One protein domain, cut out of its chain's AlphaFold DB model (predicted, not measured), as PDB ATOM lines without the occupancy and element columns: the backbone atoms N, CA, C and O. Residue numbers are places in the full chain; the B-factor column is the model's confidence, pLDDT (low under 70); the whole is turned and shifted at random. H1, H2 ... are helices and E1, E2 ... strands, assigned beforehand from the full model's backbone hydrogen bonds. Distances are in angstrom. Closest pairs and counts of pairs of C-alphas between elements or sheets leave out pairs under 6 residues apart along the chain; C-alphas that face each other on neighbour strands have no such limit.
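Overview. This is residues 31 to 153 of the 410 residues of the protein "JmjC domain-containing protein" of Spongospora subterranea (UniProt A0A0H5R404). Helix H3 is a spine, with H2 packed near one end and the hairpin of H4 and H5 nearer the other. Under half of the 123 printed residues are in five named helices and one strand. It is mostly helix and compact, radius of gyration of the C-alphas 15.9 A, spanning 43 by 30 by 20 A.

Along the chain. Find C-alpha 82 at (285.035, 411.328, 272.510); H3 runs 26.3 A to C-alpha 100 at (266.208, 408.227, 290.542). H1 is residues 31 to 34, H2 53 to 62, E1 79 to 81, H4 120 to 126, H5 130 to 138.

Arrangement. Residues 82 to 89 of H3 touch H2, a steep tilt of 44 degrees, closest at C-alphas 54 and 85, 6.1 A. Residues 90 to 97 touch H5, closest at C-alphas 94 and 132, 5.3 A. H4 touches H1. In H2, H4 and H5 every O i to N i+4 pair is within hydrogen-bond range, in H3 14 of 15.

Size, cuts and confidence. The printed part has no cut; residues 43 to 46 have pLDDT under 70.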
ATOM      1  N   ILE A  31     275.062 411.956 297.337       88.00
ATOM      2  CA  ILE A  31     276.092 410.973 296.959       88.00
ATOM      3  C   ILE A  31     275.497 409.863 296.087       88.00
ATOM      4  O   ILE A  31     276.118 409.429 295.112       88.00
ATOM      5  N   GLU A  32     274.287 409.405 296.421       88.69
ATOM      6  CA  GLU A  32     273.541 408.408 295.650       88.69
ATOM      7  C   GLU A  32     273.149 408.939 294.264       88.69
ATOM      8  O   GLU A  32     273.231 408.209 293.273       88.69
ATOM      9  N   VAL A  33     272.796 410.222 294.165       90.94
ATOM     10  CA  VAL A  33     272.510 410.879 292.880       90.94
ATOM     11  C   VAL A  33     273.783 411.048 292.049       90.94
ATOM     12  O   VAL A  33     273.779 410.763 290.850       90.94
ATOM     13  N   MET A  34     274.902 411.439 292.668       90.19
ATOM     14  CA  MET A  34     276.189 411.585 291.978       90.19
ATOM     15  C   MET A  34     276.675 410.273 291.335       90.19
ATOM     16  O   MET A  34     277.415 410.320 290.345       90.19
ATOM     17  N   ARG A  35     276.190 409.103 291.800       87.50
ATOM     18  CA  ARG A  35     276.609 407.780 291.276       87.50
ATOM     19  C   ARG A  35     276.268 407.603 289.809       87.50
ATOM     20  O   ARG A  35     276.850 406.757 289.139       87.50
ATOM     21  N   VAL A  36     275.330 408.401 289.305       90.00
ATOM     22  CA  VAL A  36     274.968 408.433 287.890       90.00
ATOM     23  C   VAL A  36     276.190 408.710 287.007       90.00
ATOM     24  O   VAL A  36     276.302 408.110 285.936       90.00
ATOM     25  N   TRP A  37     277.118 409.574 287.431       88.31
ATOM     26  CA  TRP A  37     278.244 409.982 286.583       88.31
ATOM     27  C   TRP A  37     279.490 409.130 286.729       88.31
ATOM     28  O   TRP A  37     280.239 409.001 285.765       88.31
ATOM     29  N   ALA A  38     279.702 408.501 287.869       76.56
ATOM     30  CA  ALA A  38     281.014 407.967 288.192       76.56
ATOM     31  C   ALA A  38     281.152 406.453 288.030       76.56
ATOM     32  O   ALA A  38     281.822 405.758 288.799       76.56
ATOM     33  N   ASP A  39     280.499 405.961 286.991       72.44
ATOM     34  CA  ASP A  39     280.663 404.610 286.496       72.44
ATOM     35  C   ASP A  39     282.068 404.456 285.885       72.44
ATOM     36  O   ASP A  39     282.357 404.989 284.807       72.44
ATOM     37  N   HIS A  40     282.942 403.754 286.607       74.69
ATOM     38  CA  HIS A  40     284.320 403.477 286.217       74.69
ATOM     39  C   HIS A  40     284.556 401.974 286.120       74.69
ATOM     40  O   HIS A  40     284.047 401.201 286.935       74.69
ATOM     41  N   ASN A  41     285.381 401.556 285.157       71.31
ATOM     42  CA  ASN A  41     285.739 400.151 284.997       71.31
ATOM     43  C   ASN A  41     287.214 399.910 285.331       71.31
ATOM     44  O   ASN A  41     288.105 400.404 284.642       71.31
ATOM     45  N   TRP A  42     287.446 399.082 286.347       70.19
ATOM     46  CA  TRP A  42     288.772 398.667 286.813       70.19
ATOM     47  C   TRP A  42     289.386 397.538 285.977       70.19
ATOM     48  O   TRP A  42     290.591 397.337 285.993       70.19
ATOM     49  N   SER A  43     288.570 396.782 285.237       67.06
ATOM     50  CA  SER A  43     289.025 395.586 284.509       67.06
ATOM     51  C   SER A  43     289.589 395.863 283.113       67.06
ATOM     52  O   SER A  43     290.158 394.969 282.497       67.06
ATOM     53  N   MET A  44     289.401 397.075 282.583       66.38
ATOM     54  CA  MET A  44     289.733 397.419 281.188       66.38
ATOM     55  C   MET A  44     290.809 398.503 281.067       66.38
ATOM     56  O   MET A  44     291.086 399.008 279.968       66.38
ATOM     57  N   SER A  45     291.409 398.879 282.193       68.44
ATOM     58  CA  SER A  45     292.568 399.755 282.198       68.44
ATOM     59  C   SER A  45     293.824 399.002 281.772       68.44
ATOM     60  O   SER A  45     293.907 397.775 281.813       68.44
ATOM     61  N   THR A  46     294.788 399.770 281.287       69.06
ATOM     62  CA  THR A  46     296.144 399.308 281.014       69.06
ATOM     63  C   THR A  46     296.966 399.182 282.292       69.06
ATOM     64  O   THR A  46     298.003 398.536 282.251       69.06
ATOM     65  N   THR A  47     296.471 399.692 283.422       70.38
ATOM     66  CA  THR A  47     296.973 399.530 284.799       70.38
ATOM     67  C   THR A  47     295.910 398.889 285.692       70.38
ATOM     68  O   THR A  47     294.811 398.571 285.243       70.38
ATOM     69  N   SER A  48     296.213 398.712 286.977       72.81
ATOM     70  CA  SER A  48     295.239 398.321 288.006       72.81
ATOM     71  C   SER A  48     294.252 399.442 288.386       72.81
ATOM     72  O   SER A  48     293.495 399.290 289.345       72.81
ATOM     73  N   LEU A  49     294.252 400.565 287.659       83.75
ATOM     74  CA  LEU A  49     293.479 401.767 287.966       83.75
ATOM     75  C   LEU A  49     292.157 401.838 287.195       83.75
ATOM     76  O   LEU A  49     291.995 401.179 286.170       83.75
ATOM     77  N   PRO A  50     291.172 402.619 287.664       81.38
ATOM     78  CA  PRO A  50     289.919 402.773 286.952       81.38
ATOM     79  C   PRO A  50     290.106 403.702 285.751       81.38
ATOM     80  O   PRO A  50     290.735 404.751 285.854       81.38
ATOM     81  N   ILE A  51     289.463 403.371 284.634       85.19
ATOM     82  CA  ILE A  51     289.292 404.301 283.510       85.19
ATOM     83  C   ILE A  51     287.821 404.672 283.341       85.19
ATOM     84  O   ILE A  51     286.917 403.930 283.756       85.19
ATOM     85  N   SER A  52     287.570 405.823 282.719       87.31
ATOM     86  CA  SER A  52     286.209 406.289 282.486       87.31
ATOM     87  C   SER A  52     285.452 405.355 281.543       87.31
ATOM     88  O   SER A  52     286.010 404.695 280.658       87.31
ATOM     89  N   ARG A  53     284.123 405.336 281.673       88.31
ATOM     90  CA  ARG A  53     283.254 404.635 280.716       88.31
ATOM     91  C   ARG A  53     283.470 405.111 279.272       88.31
ATOM     92  O   ARG A  53     283.256 404.334 278.343       88.31
ATOM     93  N   SER A  54     283.903 406.361 279.078       90.62
ATOM     94  CA  SER A  54     284.219 406.894 277.752       90.62
ATOM     95  C   SER A  54     285.457 406.223 277.152       90.62
ATOM     96  O   SER A  54     285.383 405.735 276.023       90.62
ATOM     97  N   SER A  55     286.516 406.050 277.946       91.00
ATOM     98  CA  SER A  55     287.720 405.299 277.581       91.00
ATOM     99  C   SER A  55     287.426 403.843 277.233       91.00
ATOM    100  O   SER A  55     287.897 403.330 276.219       91.00
ATOM    101  N   VAL A  56     286.608 403.171 278.048       90.81
ATOM    102  CA  VAL A  56     286.205 401.774 277.817       90.81
ATOM    103  C   VAL A  56     285.476 401.617 276.485       90.81
ATOM    104  O   VAL A  56     285.803 400.737 275.688       90.81
ATOM    105  N   LEU A  57     284.485 402.472 276.227       92.38
ATOM    106  CA  LEU A  57     283.721 402.417 274.984       92.38
ATOM    107  C   LEU A  57     284.580 402.772 273.772       92.38
ATOM    108  O   LEU A  57     284.437 402.128 272.738       92.38
ATOM    109  N   ALA A  58     285.492 403.737 273.897       93.50
ATOM    110  CA  ALA A  58     286.414 404.091 272.824       93.50
ATOM    111  C   ALA A  58     287.300 402.904 272.431       93.50
ATOM    112  O   ALA A  58     287.394 402.565 271.251       93.50
ATOM    113  N   LYS A  59     287.875 402.219 273.427       90.88
ATOM    114  CA  LYS A  59     288.662 400.995 273.240       90.88
ATOM    115  C   LYS A  59     287.857 399.888 272.547       90.88
ATOM    116  O   LYS A  59     288.358 399.296 271.595       90.88
ATOM    117  N   ASN A  60     286.604 399.656 272.954       90.69
ATOM    118  CA  ASN A  60     285.716 398.676 272.309       90.69
ATOM    119  C   ASN A  60     285.386 399.036 270.854       90.69
ATOM    120  O   ASN A  60     285.416 398.177 269.975       90.69
ATOM    121  N   ILE A  61     285.098 400.311 270.584       93.62
ATOM    122  CA  ILE A  61     284.807 400.797 269.232       93.62
ATOM    123  C   ILE A  61     286.032 400.618 268.329       93.62
ATOM    124  O   ILE A  61     285.899 400.133 267.205       93.62
ATOM    125  N   LEU A  62     287.228 400.966 268.812       92.44
ATOM    126  CA  LEU A  62     288.463 400.859 268.031       92.44
ATOM    127  C   LEU A  62     288.939 399.416 267.836       92.44
ATOM    128  O   LEU A  62     289.528 399.130 266.797       92.44
ATOM    129  N   SER A  63     288.625 398.500 268.756       89.06
ATOM    130  CA  SER A  63     288.822 397.053 268.562       89.06
ATOM    131  C   SER A  63     287.728 396.395 267.709       89.06
ATOM    132  O   SER A  63     287.719 395.178 267.541       89.06
ATOM    133  N   LYS A  64     286.804 397.193 267.150       90.06
ATOM    134  CA  LYS A  64     285.668 396.762 266.317       90.06
ATOM    135  C   LYS A  64     284.699 395.812 267.035       90.06
ATOM    136  O   LYS A  64     283.953 395.068 266.400       90.06
ATOM    137  N   ASN A  65     284.661 395.869 268.365       89.19
ATOM    138  CA  ASN A  65     283.699 395.148 269.186       89.19
ATOM    139  C   ASN A  65     282.466 396.024 269.455       89.19
ATOM    140  O   ASN A  65     282.448 396.856 270.363       89.19
ATOM    141  N   PHE A  66     281.412 395.816 268.665       92.19
ATOM    142  CA  PHE A  66     280.188 396.625 268.712       92.19
ATOM    143  C   PHE A  66     279.032 395.993 269.501       92.19
ATOM    144  O   PHE A  66     277.891 396.456 269.412       92.19
ATOM    145  N   ASN A  67     279.292 394.937 270.273       90.69
ATOM    146  CA  ASN A  67     278.250 394.212 270.998       90.69
ATOM    147  C   ASN A  67     277.483 395.132 271.962       90.69
ATOM    148  O   ASN A  67     278.060 395.752 272.853       90.69
ATOM    149  N   GLY A  68     276.162 395.215 271.779       89.38
ATOM    150  CA  GLY A  68     275.283 396.065 272.588       89.38
ATOM    151  C   GLY A  68     275.386 397.568 272.299       89.38
ATOM    152  O   GLY A  68     274.749 398.353 273.003       89.38
ATOM    153  N   LEU A  69     276.150 397.986 271.282       93.25
ATOM    154  CA  LEU A  69     276.267 399.388 270.884       93.25
ATOM    155  C   LEU A  69     275.314 399.730 269.727       93.25
ATOM    156  O   LEU A  69     275.187 398.945 268.782       93.25
ATOM    157  N   PRO A  70     274.664 400.908 269.753       95.00
ATOM    158  CA  PRO A  70     273.851 401.379 268.636       95.00
ATOM    159  C   PRO A  70     274.696 401.614 267.375       95.00
ATOM    160  O   PRO A  70     275.874 401.956 267.459       95.00
ATOM    161  N   SER A  71     274.069 401.496 266.201       95.44
ATOM    162  CA  SER A  71     274.746 401.540 264.892       95.44
ATOM    163  C   SER A  71     275.544 402.817 264.628       95.44
ATOM    164  O   SER A  71     276.590 402.768 263.990       95.44
ATOM    165  N   TYR A  72     275.116 403.965 265.160       95.06
ATOM    166  CA  TYR A  72     275.854 405.224 265.004       95.06
ATOM    167  C   TYR A  72     277.195 405.253 265.766       95.06
ATOM    168  O   TYR A  72     277.987 406.168 265.553       95.06
ATOM    169  N   LEU A  73     277.462 404.280 266.648       95.94
ATOM    170  CA  LEU A  73     278.765 404.074 267.292       95.94
ATOM    171  C   LEU A  73     279.641 403.048 266.555       95.94
ATOM    172  O   LEU A  73     280.751 402.773 267.005       95.94
ATOM    173  N   HIS A  74     279.185 402.482 265.432       95.25
ATOM    174  CA  HIS A  74     279.938 401.486 264.654       95.25
ATOM    175  C   HIS A  74     280.974 402.171 263.751       95.25
ATOM    176  O   HIS A  74     280.941 402.070 262.524       95.25
ATOM    177  N   VAL A  75     281.879 402.925 264.375       93.94
ATOM    178  CA  VAL A  75     282.882 403.751 263.701       93.94
ATOM    179  C   VAL A  75     283.919 402.865 263.004       93.94
ATOM    180  O   VAL A  75     284.658 402.104 263.632       93.94
ATOM    181  N   GLN A  76     283.978 402.973 261.676       91.81
ATOM    182  CA  GLN A  76     284.903 402.186 260.857       91.81
ATOM    183  C   GLN A  76     286.308 402.793 260.803       91.81
ATOM    184  O   GLN A  76     287.273 402.041 260.694       91.81
ATOM    185  N   SER A  77     286.444 404.113 260.965       92.81
ATOM    186  CA  SER A  77     287.748 404.777 261.058       92.81
ATOM    187  C   SER A  77     288.559 404.317 262.272       92.81
ATOM    188  O   SER A  77     288.032 403.755 263.237       92.81
ATOM    189  N   ASP A  78     289.853 404.615 262.226       93.25
ATOM    190  CA  ASP A  78     290.818 404.313 263.288       93.25
ATOM    191  C   ASP A  78     290.932 405.417 264.333       93.25
ATOM    192  O   ASP A  78     291.765 405.362 265.232       93.25
ATOM    193  N   THR A  79     290.033 406.390 264.243       93.88
ATOM    194  CA  THR A  79     289.856 407.471 265.198       93.88
ATOM    195  C   THR A  79     288.372 407.606 265.513       93.88
ATOM    196  O   THR A  79     287.539 407.603 264.602       93.88
ATOM    197  N   VAL A  80     288.038 407.733 266.797       94.69
ATOM    198  CA  VAL A  80     286.685 407.989 267.298       94.69
ATOM    199  C   VAL A  80     286.690 409.231 268.182       94.69
ATOM    200  O   VAL A  80     287.494 409.352 269.101       94.69
ATOM    201  N   GLN A  81     285.774 410.161 267.910       94.25
ATOM    202  CA  GLN A  81     285.622 411.377 268.707       94.25
ATOM    203  C   GLN A  81     284.977 411.058 270.059       94.25
ATOM    204  O   GLN A  81     283.936 410.393 270.119       94.25
ATOM    205  N   VAL A  82     285.549 411.567 271.150       93.56
ATOM    206  CA  VAL A  82     285.035 411.328 272.510       93.56
ATOM    207  C   VAL A  82     283.656 411.963 272.687       93.56
ATOM    208  O   VAL A  82     282.797 411.383 273.349       93.56
ATOM    209  N   SER A  83     283.380 413.081 272.014       92.50
ATOM    210  CA  SER A  83     282.066 413.738 272.014       92.50
ATOM    211  C   SER A  83     280.925 412.827 271.525       92.50
ATOM    212  O   SER A  83     279.817 412.865 272.073       92.50
ATOM    213  N   LEU A  84     281.189 411.947 270.550       94.56
ATOM    214  CA  LEU A  84     280.225 410.952 270.064       94.56
ATOM    215  C   LEU A  84     279.886 409.927 271.160       94.56
ATOM    216  O   LEU A  84     278.715 409.610 271.386       94.56
ATOM    217  N   ILE A  85     280.909 409.445 271.866       94.69
ATOM    218  CA  ILE A  85     280.782 408.464 272.951       94.69
ATOM    219  C   ILE A  85     280.089 409.095 274.163       94.69
ATOM    220  O   ILE A  85     279.144 408.523 274.712       94.69
ATOM    221  N   ARG A  86     280.507 410.303 274.558       92.56
ATOM    222  CA  ARG A  86     279.921 411.046 275.681       92.56
ATOM    223  C   ARG A  86     278.446 411.339 275.452       92.56
ATOM    224  O   ARG A  86     277.665 411.166 276.380       92.56
ATOM    225  N   ARG A  87     278.020 411.660 274.223       93.25
ATOM    226  CA  ARG A  87     276.592 411.825 273.895       93.25
ATOM    227  C   ARG A  87     275.774 410.577 274.232       93.25
ATOM    228  O   ARG A  87     274.704 410.695 274.821       93.25
ATOM    229  N   TYR A  88     276.275 409.391 273.888       94.69
ATOM    230  CA  TYR A  88     275.615 408.126 274.221       94.69
ATOM    231  C   TYR A  88     275.575 407.878 275.737       94.69
ATOM    232  O   TYR A  88     274.517 407.560 276.282       94.69
ATOM    233  N   ILE A  89     276.700 408.077 276.430       93.62
ATOM    234  CA  ILE A  89     276.778 407.904 277.888       93.62
ATOM    235  C   ILE A  89     275.831 408.876 278.605       93.62
ATOM    236  O   ILE A  89     275.082 408.464 279.488       93.62
ATOM    237  N   ASN A  90     275.824 410.149 278.214       93.94
ATOM    238  CA  ASN A  90     275.019 411.196 278.841       93.94
ATOM    239  C   ASN A  90     273.514 410.955 278.637       93.94
ATOM    240  O   ASN A  90     272.726 411.179 279.549       93.94
ATOM    241  N   GLN A  91     273.091 410.373 277.509       94.38
ATOM    242  CA  GLN A  91     271.700 409.928 277.342       94.38
ATOM    243  C   GLN A  91     271.298 408.830 278.340       94.38
ATOM    244  O   GLN A  91     270.175 408.845 278.848       94.38
ATOM    245  N   ASP A  92     272.183 407.872 278.624       93.56
ATOM    246  CA  ASP A  92     271.944 406.834 279.638       93.56
ATOM    247  C   ASP A  92     271.929 407.424 281.057       93.56
ATOM    248  O   ASP A  92     271.024 407.134 281.844       93.56
ATOM    249  N   ARG A  93     272.879 408.315 281.362       94.38
ATOM    250  CA  ARG A  93     272.951 409.048 282.634       94.38
ATOM    251  C   ARG A  93     271.685 409.854 282.892       94.38
ATOM    252  O   ARG A  93     271.068 409.691 283.940       94.38
ATOM    253  N   TYR A  94     271.234 410.618 281.904       96.44
ATOM    254  CA  TYR A  94     270.001 411.391 281.980       96.44
ATOM    255  C   TYR A  94     268.779 410.514 282.289       96.44
ATOM    256  O   TYR A  94     267.991 410.823 283.183       96.44
ATOM    257  N   LYS A  95     268.634 409.366 281.609       95.88
ATOM    258  CA  LYS A  95     267.545 408.408 281.883       95.88
ATOM    259  C   LYS A  95     267.604 407.865 283.314       95.88
ATOM    260  O   LYS A  95     266.565 407.767 283.970       95.88
ATOM    261  N   LYS A  96     268.800 407.524 283.805       94.38
ATOM    262  CA  LYS A  96     269.010 407.065 285.188       94.38
ATOM    263  C   LYS A  96     268.664 408.159 286.194       94.38
ATOM    264  O   LYS A  96     267.903 407.890 287.119       94.38
ATOM    265  N   LEU A  97     269.127 409.388 285.970       95.44
ATOM    266  CA  LEU A  97     268.810 410.547 286.804       95.44
ATOM    267  C   LEU A  97     267.297 410.791 286.874       95.44
ATOM    268  O   LEU A  97     266.752 410.891 287.966       95.44
ATOM    269  N   ARG A  98     266.591 410.796 285.735       95.88
ATOM    270  CA  ARG A  98     265.120 410.935 285.673       95.88
ATOM    271  C   ARG A  98     264.379 409.853 286.463       95.88
ATOM    272  O   ARG A  98     263.316 410.123 287.009       95.88
ATOM    273  N   LYS A  99     264.914 408.630 286.498       93.38
ATOM    274  CA  LYS A  99     264.338 407.510 287.253       93.38
ATOM    275  C   LYS A  99     264.605 407.629 288.756       93.38
ATOM    276  O   LYS A  99     263.721 407.303 289.541       93.38
ATOM    277  N   LEU A 100     265.808 408.055 289.140       91.12
ATOM    278  CA  LEU A 100     266.208 408.227 290.542       91.12
ATOM    279  C   LEU A 100     265.558 409.458 291.183       91.12
ATOM    280  O   LEU A 100     265.174 409.414 292.345       91.12
ATOM    281  N   CYS A 101     265.410 410.523 290.402       93.88
ATOM    282  CA  CYS A 101     264.896 411.822 290.810       93.88
ATOM    283  C   CYS A 101     263.693 412.214 289.934       93.88
ATOM    284  O   CYS A 101     263.837 413.076 289.067       93.88
ATOM    285  N   PRO A 102     262.517 411.576 290.074       93.00
ATOM    286  CA  PRO A 102     261.369 411.807 289.188       93.00
ATOM    287  C   PRO A 102     260.726 413.198 289.308       93.00
ATOM    288  O   PRO A 102     260.062 413.638 288.371       93.00
ATOM    289  N   SER A 103     260.892 413.884 290.441       89.81
ATOM    290  CA  SER A 103     260.315 415.213 290.695       89.81
ATOM    291  C   SER A 103     261.118 416.000 291.735       89.81
ATOM    292  O   SER A 103     261.920 415.427 292.474       89.81
ATOM    293  N   ALA A 104     260.876 417.307 291.853       87.38
ATOM    294  CA  ALA A 104     261.463 418.110 292.928       87.38
ATOM    295  C   ALA A 104     261.144 417.495 294.310       87.38
ATOM    296  O   ALA A 104     260.033 417.012 294.538       87.38
ATOM    297  N   GLY A 105     262.141 417.451 295.198       84.12
ATOM    298  CA  GLY A 105     262.035 416.849 296.534       84.12
ATOM    299  C   GLY A 105     262.108 415.315 296.593       84.12
ATOM    300  O   GLY A 105     262.135 414.763 297.689       84.12
ATOM    301  N   SER A 106     262.166 414.611 295.452       88.12
ATOM    302  CA  SER A 106     262.297 413.138 295.420       88.12
ATOM    303  C   SER A 106     263.708 412.627 295.743       88.12
ATOM    304  O   SER A 106     263.878 411.482 296.160       88.12
ATOM    305  N   CYS A 107     264.716 413.477 295.571       92.75
ATOM    306  CA  CYS A 107     266.112 413.209 295.879       92.75
ATOM    307  C   CYS A 107     266.801 414.515 296.289       92.75
ATOM    308  O   CYS A 107     266.294 415.610 296.027       92.75
ATOM    309  N   ASP A 108     267.960 414.393 296.921       93.44
ATOM    310  CA  ASP A 108     268.808 415.520 297.274       93.44
ATOM    311  C   ASP A 108     269.767 415.851 296.123       93.44
ATOM    312  O   ASP A 108     270.625 415.051 295.755       93.44
ATOM    313  N   VAL A 109     269.610 417.044 295.547       94.81
ATOM    314  CA  VAL A 109     270.468 417.567 294.470       94.81
ATOM    315  C   VAL A 109     271.279 418.793 294.891       94.81
ATOM    316  O   VAL A 109     271.930 419.417 294.051       94.81
ATOM    317  N   ILE A 110     271.219 419.159 296.174       94.50
ATOM    318  CA  ILE A 110     271.741 420.427 296.694       94.50
ATOM    319  C   ILE A 110     272.886 420.177 297.665       94.50
ATOM    320  O   ILE A 110     273.895 420.878 297.597       94.50
ATOM    321  N   THR A 111     272.741 419.199 298.562       93.75
ATOM    322  CA  THR A 111     273.723 418.972 299.621       93.75
ATOM    323  C   THR A 111     275.042 418.518 299.011       93.75
ATOM    324  O   THR A 111     275.075 417.501 298.311       93.75
ATOM    325  N   PRO A 112     276.142 419.237 299.258       92.25
ATOM    326  CA  PRO A 112     277.434 418.829 298.748       92.25
ATOM    327  C   PRO A 112     277.970 417.613 299.510       92.25
ATOM    328  O   PRO A 112     277.607 417.387 300.669       92.25
ATOM    329  N   ASP A 113     278.856 416.841 298.884       89.50
ATOM    330  CA  ASP A 113     279.575 415.784 299.587       89.50
ATOM    331  C   ASP A 113     280.406 416.376 300.749       89.50
ATOM    332  O   ASP A 113     280.850 417.532 300.692       89.50
ATOM    333  N   PRO A 114     280.605 415.625 301.842       87.38
ATOM    334  CA  PRO A 114     281.237 416.171 303.035       87.38
ATOM    335  C   PRO A 114     282.724 416.491 302.840       87.38
ATOM    336  O   PRO A 114     283.219 417.391 303.529       87.38
ATOM    337  N   VAL A 115     283.406 415.807 301.918       83.00
ATOM    338  CA  VAL A 115     284.862 415.839 301.736       83.00
ATOM    339  C   VAL A 115     285.266 416.910 300.725       83.00
ATOM    340  O   VAL A 115     285.999 417.834 301.074       83.00
ATOM    341  N   TYR A 116     284.755 416.830 299.499       84.50
ATOM    342  CA  TYR A 116     285.181 417.642 298.355       84.50
ATOM    343  C   TYR A 116     284.206 418.761 297.998       84.50
ATOM    344  O   TYR A 116     284.469 419.559 297.101       84.50
ATOM    345  N   LYS A 117     283.091 418.847 298.723       90.88
ATOM    346  CA  LYS A 117     282.016 419.820 298.518       90.88
ATOM    347  C   LYS A 117     281.377 419.781 297.116       90.88
ATOM    348  O   LYS A 117     280.733 420.741 296.698       90.88
ATOM    349  N   LEU A 118     281.507 418.668 296.399       90.38
ATOM    350  CA  LEU A 118     280.905 418.423 295.095       90.38
ATOM    351  C   LEU A 118     279.399 418.191 295.221       90.38
ATOM    352  O   LEU A 118     278.901 417.631 296.194       90.38
ATOM    353  N   THR A 119     278.662 418.588 294.190       94.12
ATOM    354  CA  THR A 119     277.213 418.366 294.070       94.12
ATOM    355  C   THR A 119     276.917 417.617 292.769       94.12
ATOM    356  O   THR A 119     277.759 417.617 291.863       94.12
ATOM    357  N   PRO A 120     275.707 417.051 292.586       94.81
ATOM    358  CA  PRO A 120     275.295 416.506 291.290       94.81
ATOM    359  C   PRO A 120     275.499 417.470 290.115       94.81
ATOM    360  O   PRO A 120     275.833 417.029 289.017       94.81
ATOM    361  N   MET A 121     275.367 418.783 290.347       95.62
ATOM    362  CA  MET A 121     275.619 419.798 289.323       95.62
ATOM    363  C   MET A 121     277.083 419.805 288.869       95.62
ATOM    364  O   MET A 121     277.340 419.814 287.669       95.62
ATOM    365  N   HIS A 122     278.040 419.728 289.801       92.19
ATOM    366  CA  HIS A 122     279.465 419.641 289.464       92.19
ATOM    367  C   HIS A 122     279.755 418.412 288.588       92.19
ATOM    368  O   HIS A 122     280.401 418.534 287.548       92.19
ATOM    369  N   MET A 123     279.206 417.246 288.950       90.25
ATOM    370  CA  MET A 123     279.400 415.999 288.197       90.25
ATOM    371  C   MET A 123     278.809 416.066 286.779       90.25
ATOM    372  O   MET A 123     279.430 415.604 285.813       90.25
ATOM    373  N   ALA A 124     277.623 416.669 286.639       92.44
ATOM    374  CA  ALA A 124     276.972 416.873 285.349       92.44
ATOM    375  C   ALA A 124     277.759 417.849 284.457       92.44
ATOM    376  O   ALA A 124     277.974 417.555 283.275       92.44
ATOM    377  N   SER A 125     278.240 418.964 285.020       90.81
ATOM    378  CA  SER A 125     279.064 419.950 284.312       90.81
ATOM    379  C   SER A 125     280.410 419.386 283.865       90.81
ATOM    380  O   SER A 125     280.754 419.534 282.692       90.81
ATOM    381  N   LEU A 126     281.120 418.658 284.734       86.19
ATOM    382  CA  LEU A 126     282.378 417.979 284.389       86.19
ATOM    383  C   LEU A 126     282.199 416.993 283.218       86.19
ATOM    384  O   LEU A 126     283.063 416.849 282.352       86.19
ATOM    385  N   SER A 127     281.037 416.340 283.154       85.50
ATOM    386  CA  SER A 127     280.687 415.388 282.093       85.50
ATOM    387  C   SER A 127     280.164 416.031 280.800       85.50
ATOM    388  O   SER A 127     279.878 415.301 279.843       85.50
ATOM    389  N   GLY A 128     279.976 417.356 280.765       87.69
ATOM    390  CA  GLY A 128     279.328 418.054 279.649       87.69
ATOM    391  C   GLY A 128     277.891 417.582 279.379       87.69
ATOM    392  O   GLY A 128     277.442 417.572 278.232       87.69
ATOM    393  N   ASP A 129     277.176 417.104 280.402       92.31
ATOM    394  CA  ASP A 129     275.839 416.516 280.262       92.31
ATOM    395  C   ASP A 129     274.739 417.581 280.360       92.31
ATOM    396  O   ASP A 129     274.071 417.711 281.387       92.31
ATOM    397  N   GLN A 130     274.548 418.345 279.279       93.56
ATOM    398  CA  GLN A 130     273.612 419.475 279.261       93.56
ATOM    399  C   GLN A 130     272.182 419.086 279.667       93.56
ATOM    400  O   GLN A 130     271.555 419.792 280.449       93.56
ATOM    401  N   ASN A 131     271.684 417.930 279.214       96.81
ATOM    402  CA  ASN A 131     270.334 417.478 279.563       96.81
ATOM    403  C   ASN A 131     270.188 417.247 281.070       96.81
ATOM    404  O   ASN A 131     269.161 417.584 281.662       96.81
ATOM    405  N   SER A 132     271.205 416.654 281.697       97.12
ATOM    406  CA  SER A 132     271.186 416.465 283.141       97.12
ATOM    407  C   SER A 132     271.391 417.773 283.900       97.12
ATOM    408  O   SER A 132     270.741 417.945 284.924       97.12
ATOM    409  N   ILE A 133     272.212 418.704 283.403       96.75
ATOM    410  CA  ILE A 133     272.358 420.054 283.981       96.75
ATOM    411  C   ILE A 133     270.999 420.760 284.015       96.75
ATOM    412  O   ILE A 133     270.540 421.162 285.086       96.75
ATOM    413  N   ASP A 134     270.314 420.830 282.873       97.75
ATOM    414  CA  ASP A 134     269.007 421.482 282.749       97.75
ATOM    415  C   ASP A 134     267.972 420.832 283.677       97.75
ATOM    416  O   ASP A 134     267.153 421.504 284.313       97.75
ATOM    417  N   TYR A 135     268.026 419.506 283.810       97.94
ATOM    418  CA  TYR A 135     267.116 418.791 284.688       97.94
ATOM    419  C   TYR A 135     267.432 418.981 286.171       97.94
ATOM    420  O   TYR A 135     266.509 419.199 286.951       97.94
ATOM    421  N   LEU A 136     268.703 418.975 286.571       97.75
ATOM    422  CA  LEU A 136     269.106 419.293 287.941       97.75
ATOM    423  C   LEU A 136     268.673 420.713 288.332       97.75
ATOM    424  O   LEU A 136     268.150 420.898 289.430       97.75
ATOM    425  N   LEU A 137     268.803 421.691 287.427       97.75
ATOM    426  CA  LEU A 137     268.268 423.044 287.630       97.75
ATOM    427  C   LEU A 137     266.754 423.015 287.865       97.75
ATOM    428  O   LEU A 137     266.267 423.635 288.808       97.75
ATOM    429  N   SER A 138     266.007 422.233 287.076       96.94
ATOM    430  CA  SER A 138     264.555 422.075 287.267       96.94
ATOM    431  C   SER A 138     264.168 421.422 288.604       96.94
ATOM    432  O   SER A 138     263.047 421.602 289.077       96.94
ATOM    433  N   LEU A 139     265.093 420.683 289.227       96.31
ATOM    434  CA  LEU A 139     264.938 420.075 290.551       96.31
ATOM    435  C   LEU A 139     265.393 420.994 291.700       96.31
ATOM    436  O   LEU A 139     265.252 420.611 292.860       96.31
ATOM    437  N   GLY A 140     265.911 422.191 291.397       95.94
ATOM    438  CA  GLY A 140     266.367 423.174 292.383       95.94
ATOM    439  C   GLY A 140     267.853 423.093 292.743       95.94
ATOM    440  O   GLY A 140     268.254 423.642 293.767       95.94
ATOM    441  N   ALA A 141     268.682 422.418 291.940       97.00
ATOM    442  CA  ALA A 141     270.129 422.417 292.150       97.00
ATOM    443  C   ALA A 141     270.721 423.831 291.991       97.00
ATOM    444  O   ALA A 141     270.327 424.585 291.102       97.00
ATOM    445  N   ASN A 142     271.696 424.179 292.834       96.25
ATOM    446  CA  ASN A 142     272.347 425.488 292.820       96.25
ATOM    447  C   ASN A 142     273.504 425.530 291.791       96.25
ATOM    448  O   ASN A 142     274.508 424.844 292.008       96.25
ATOM    449  N   PRO A 143     273.420 426.335 290.710       96.00
ATOM    450  CA  PRO A 143     274.505 426.472 289.730       96.00
ATOM    451  C   PRO A 143     275.718 427.254 290.253       96.00
ATOM    452  O   PRO A 143     276.777 427.208 289.633       96.00
ATOM    453  N   ASP A 144     275.573 427.959 291.377       96.69
ATOM    454  CA  ASP A 144     276.621 428.750 292.024       96.69
ATOM    455  C   ASP A 144     277.212 428.059 293.263       96.69
ATOM    456  O   ASP A 144     277.959 428.684 294.018       96.69
ATOM    457  N   ALA A 145     276.885 426.782 293.495       95.81
ATOM    458  CA  ALA A 145     277.576 425.984 294.503       95.81
ATOM    459  C   ALA A 145     279.085 425.972 294.213       95.81
ATOM    460  O   ALA A 145     279.487 426.010 293.052       95.81
ATOM    461  N   ILE A 146     279.902 425.922 295.262       94.50
ATOM    462  CA  ILE A 146     281.359 425.851 295.141       94.50
ATOM    463  C   ILE A 146     281.873 424.543 295.726       94.50
ATOM    464  O   ILE A 146     281.395 424.107 296.777       94.50
ATOM    465  N   ASP A 147     282.839 423.938 295.045       89.62
ATOM    466  CA  ASP A 147     283.577 422.788 295.558       89.62
ATOM    467  C   ASP A 147     284.684 423.206 296.550       89.62
ATOM    468  O   ASP A 147     284.853 424.386 296.879       89.62
ATOM    469  N   ALA A 148     285.443 422.233 297.060       87.06
ATOM    470  CA  ALA A 148     286.544 422.472 297.995       87.06
ATOM    471  C   ALA A 148     287.682 423.325 297.398       87.06
ATOM    472  O   ALA A 148     288.428 423.944 298.156       87.06
ATOM    473  N   SER A 149     287.768 423.406 296.069       83.44
ATOM    474  CA  SER A 149     288.715 424.239 295.317       83.44
ATOM    475  C   SER A 149     288.099 425.589 294.906       83.44
ATOM    476  O   SER A 149     288.642 426.294 294.059       83.44
ATOM    477  N   ALA A 150     286.953 425.968 295.488       89.56
ATOM    478  CA  ALA A 150     286.211 427.199 295.206       89.56
ATOM    479  C   ALA A 150     285.735 427.354 293.744       89.56
ATOM    480  O   ALA A 150     285.466 428.469 293.279       89.56
ATOM    481  N   ARG A 151     285.591 426.250 293.005       88.00
ATOM    482  CA  ARG A 151     285.122 426.254 291.614       88.00
ATOM    483  C   ARG A 151     283.610 426.098 291.568       88.00
ATOM    484  O   ARG A 151     283.038 425.294 292.292       88.00
ATOM    485  N   LYS A 152     282.974 426.839 290.659       93.50
ATOM    486  CA  LYS A 152     281.570 426.630 290.285       93.50
ATOM    487  C   LYS A 152     281.452 425.502 289.254       93.50
ATOM    488  O   LYS A 152     282.377 425.346 288.453       93.50
ATOM    489  N   PRO A 153     280.297 424.820 289.139       92.62
ATOM    490  CA  PRO A 153     280.056 423.821 288.102       92.62
ATOM    491  C   PRO A 153     280.408 424.296 286.684       92.62
ATOM    492  O   PRO A 153     281.091 423.589 285.949       92.62
TER     493      PRO A 153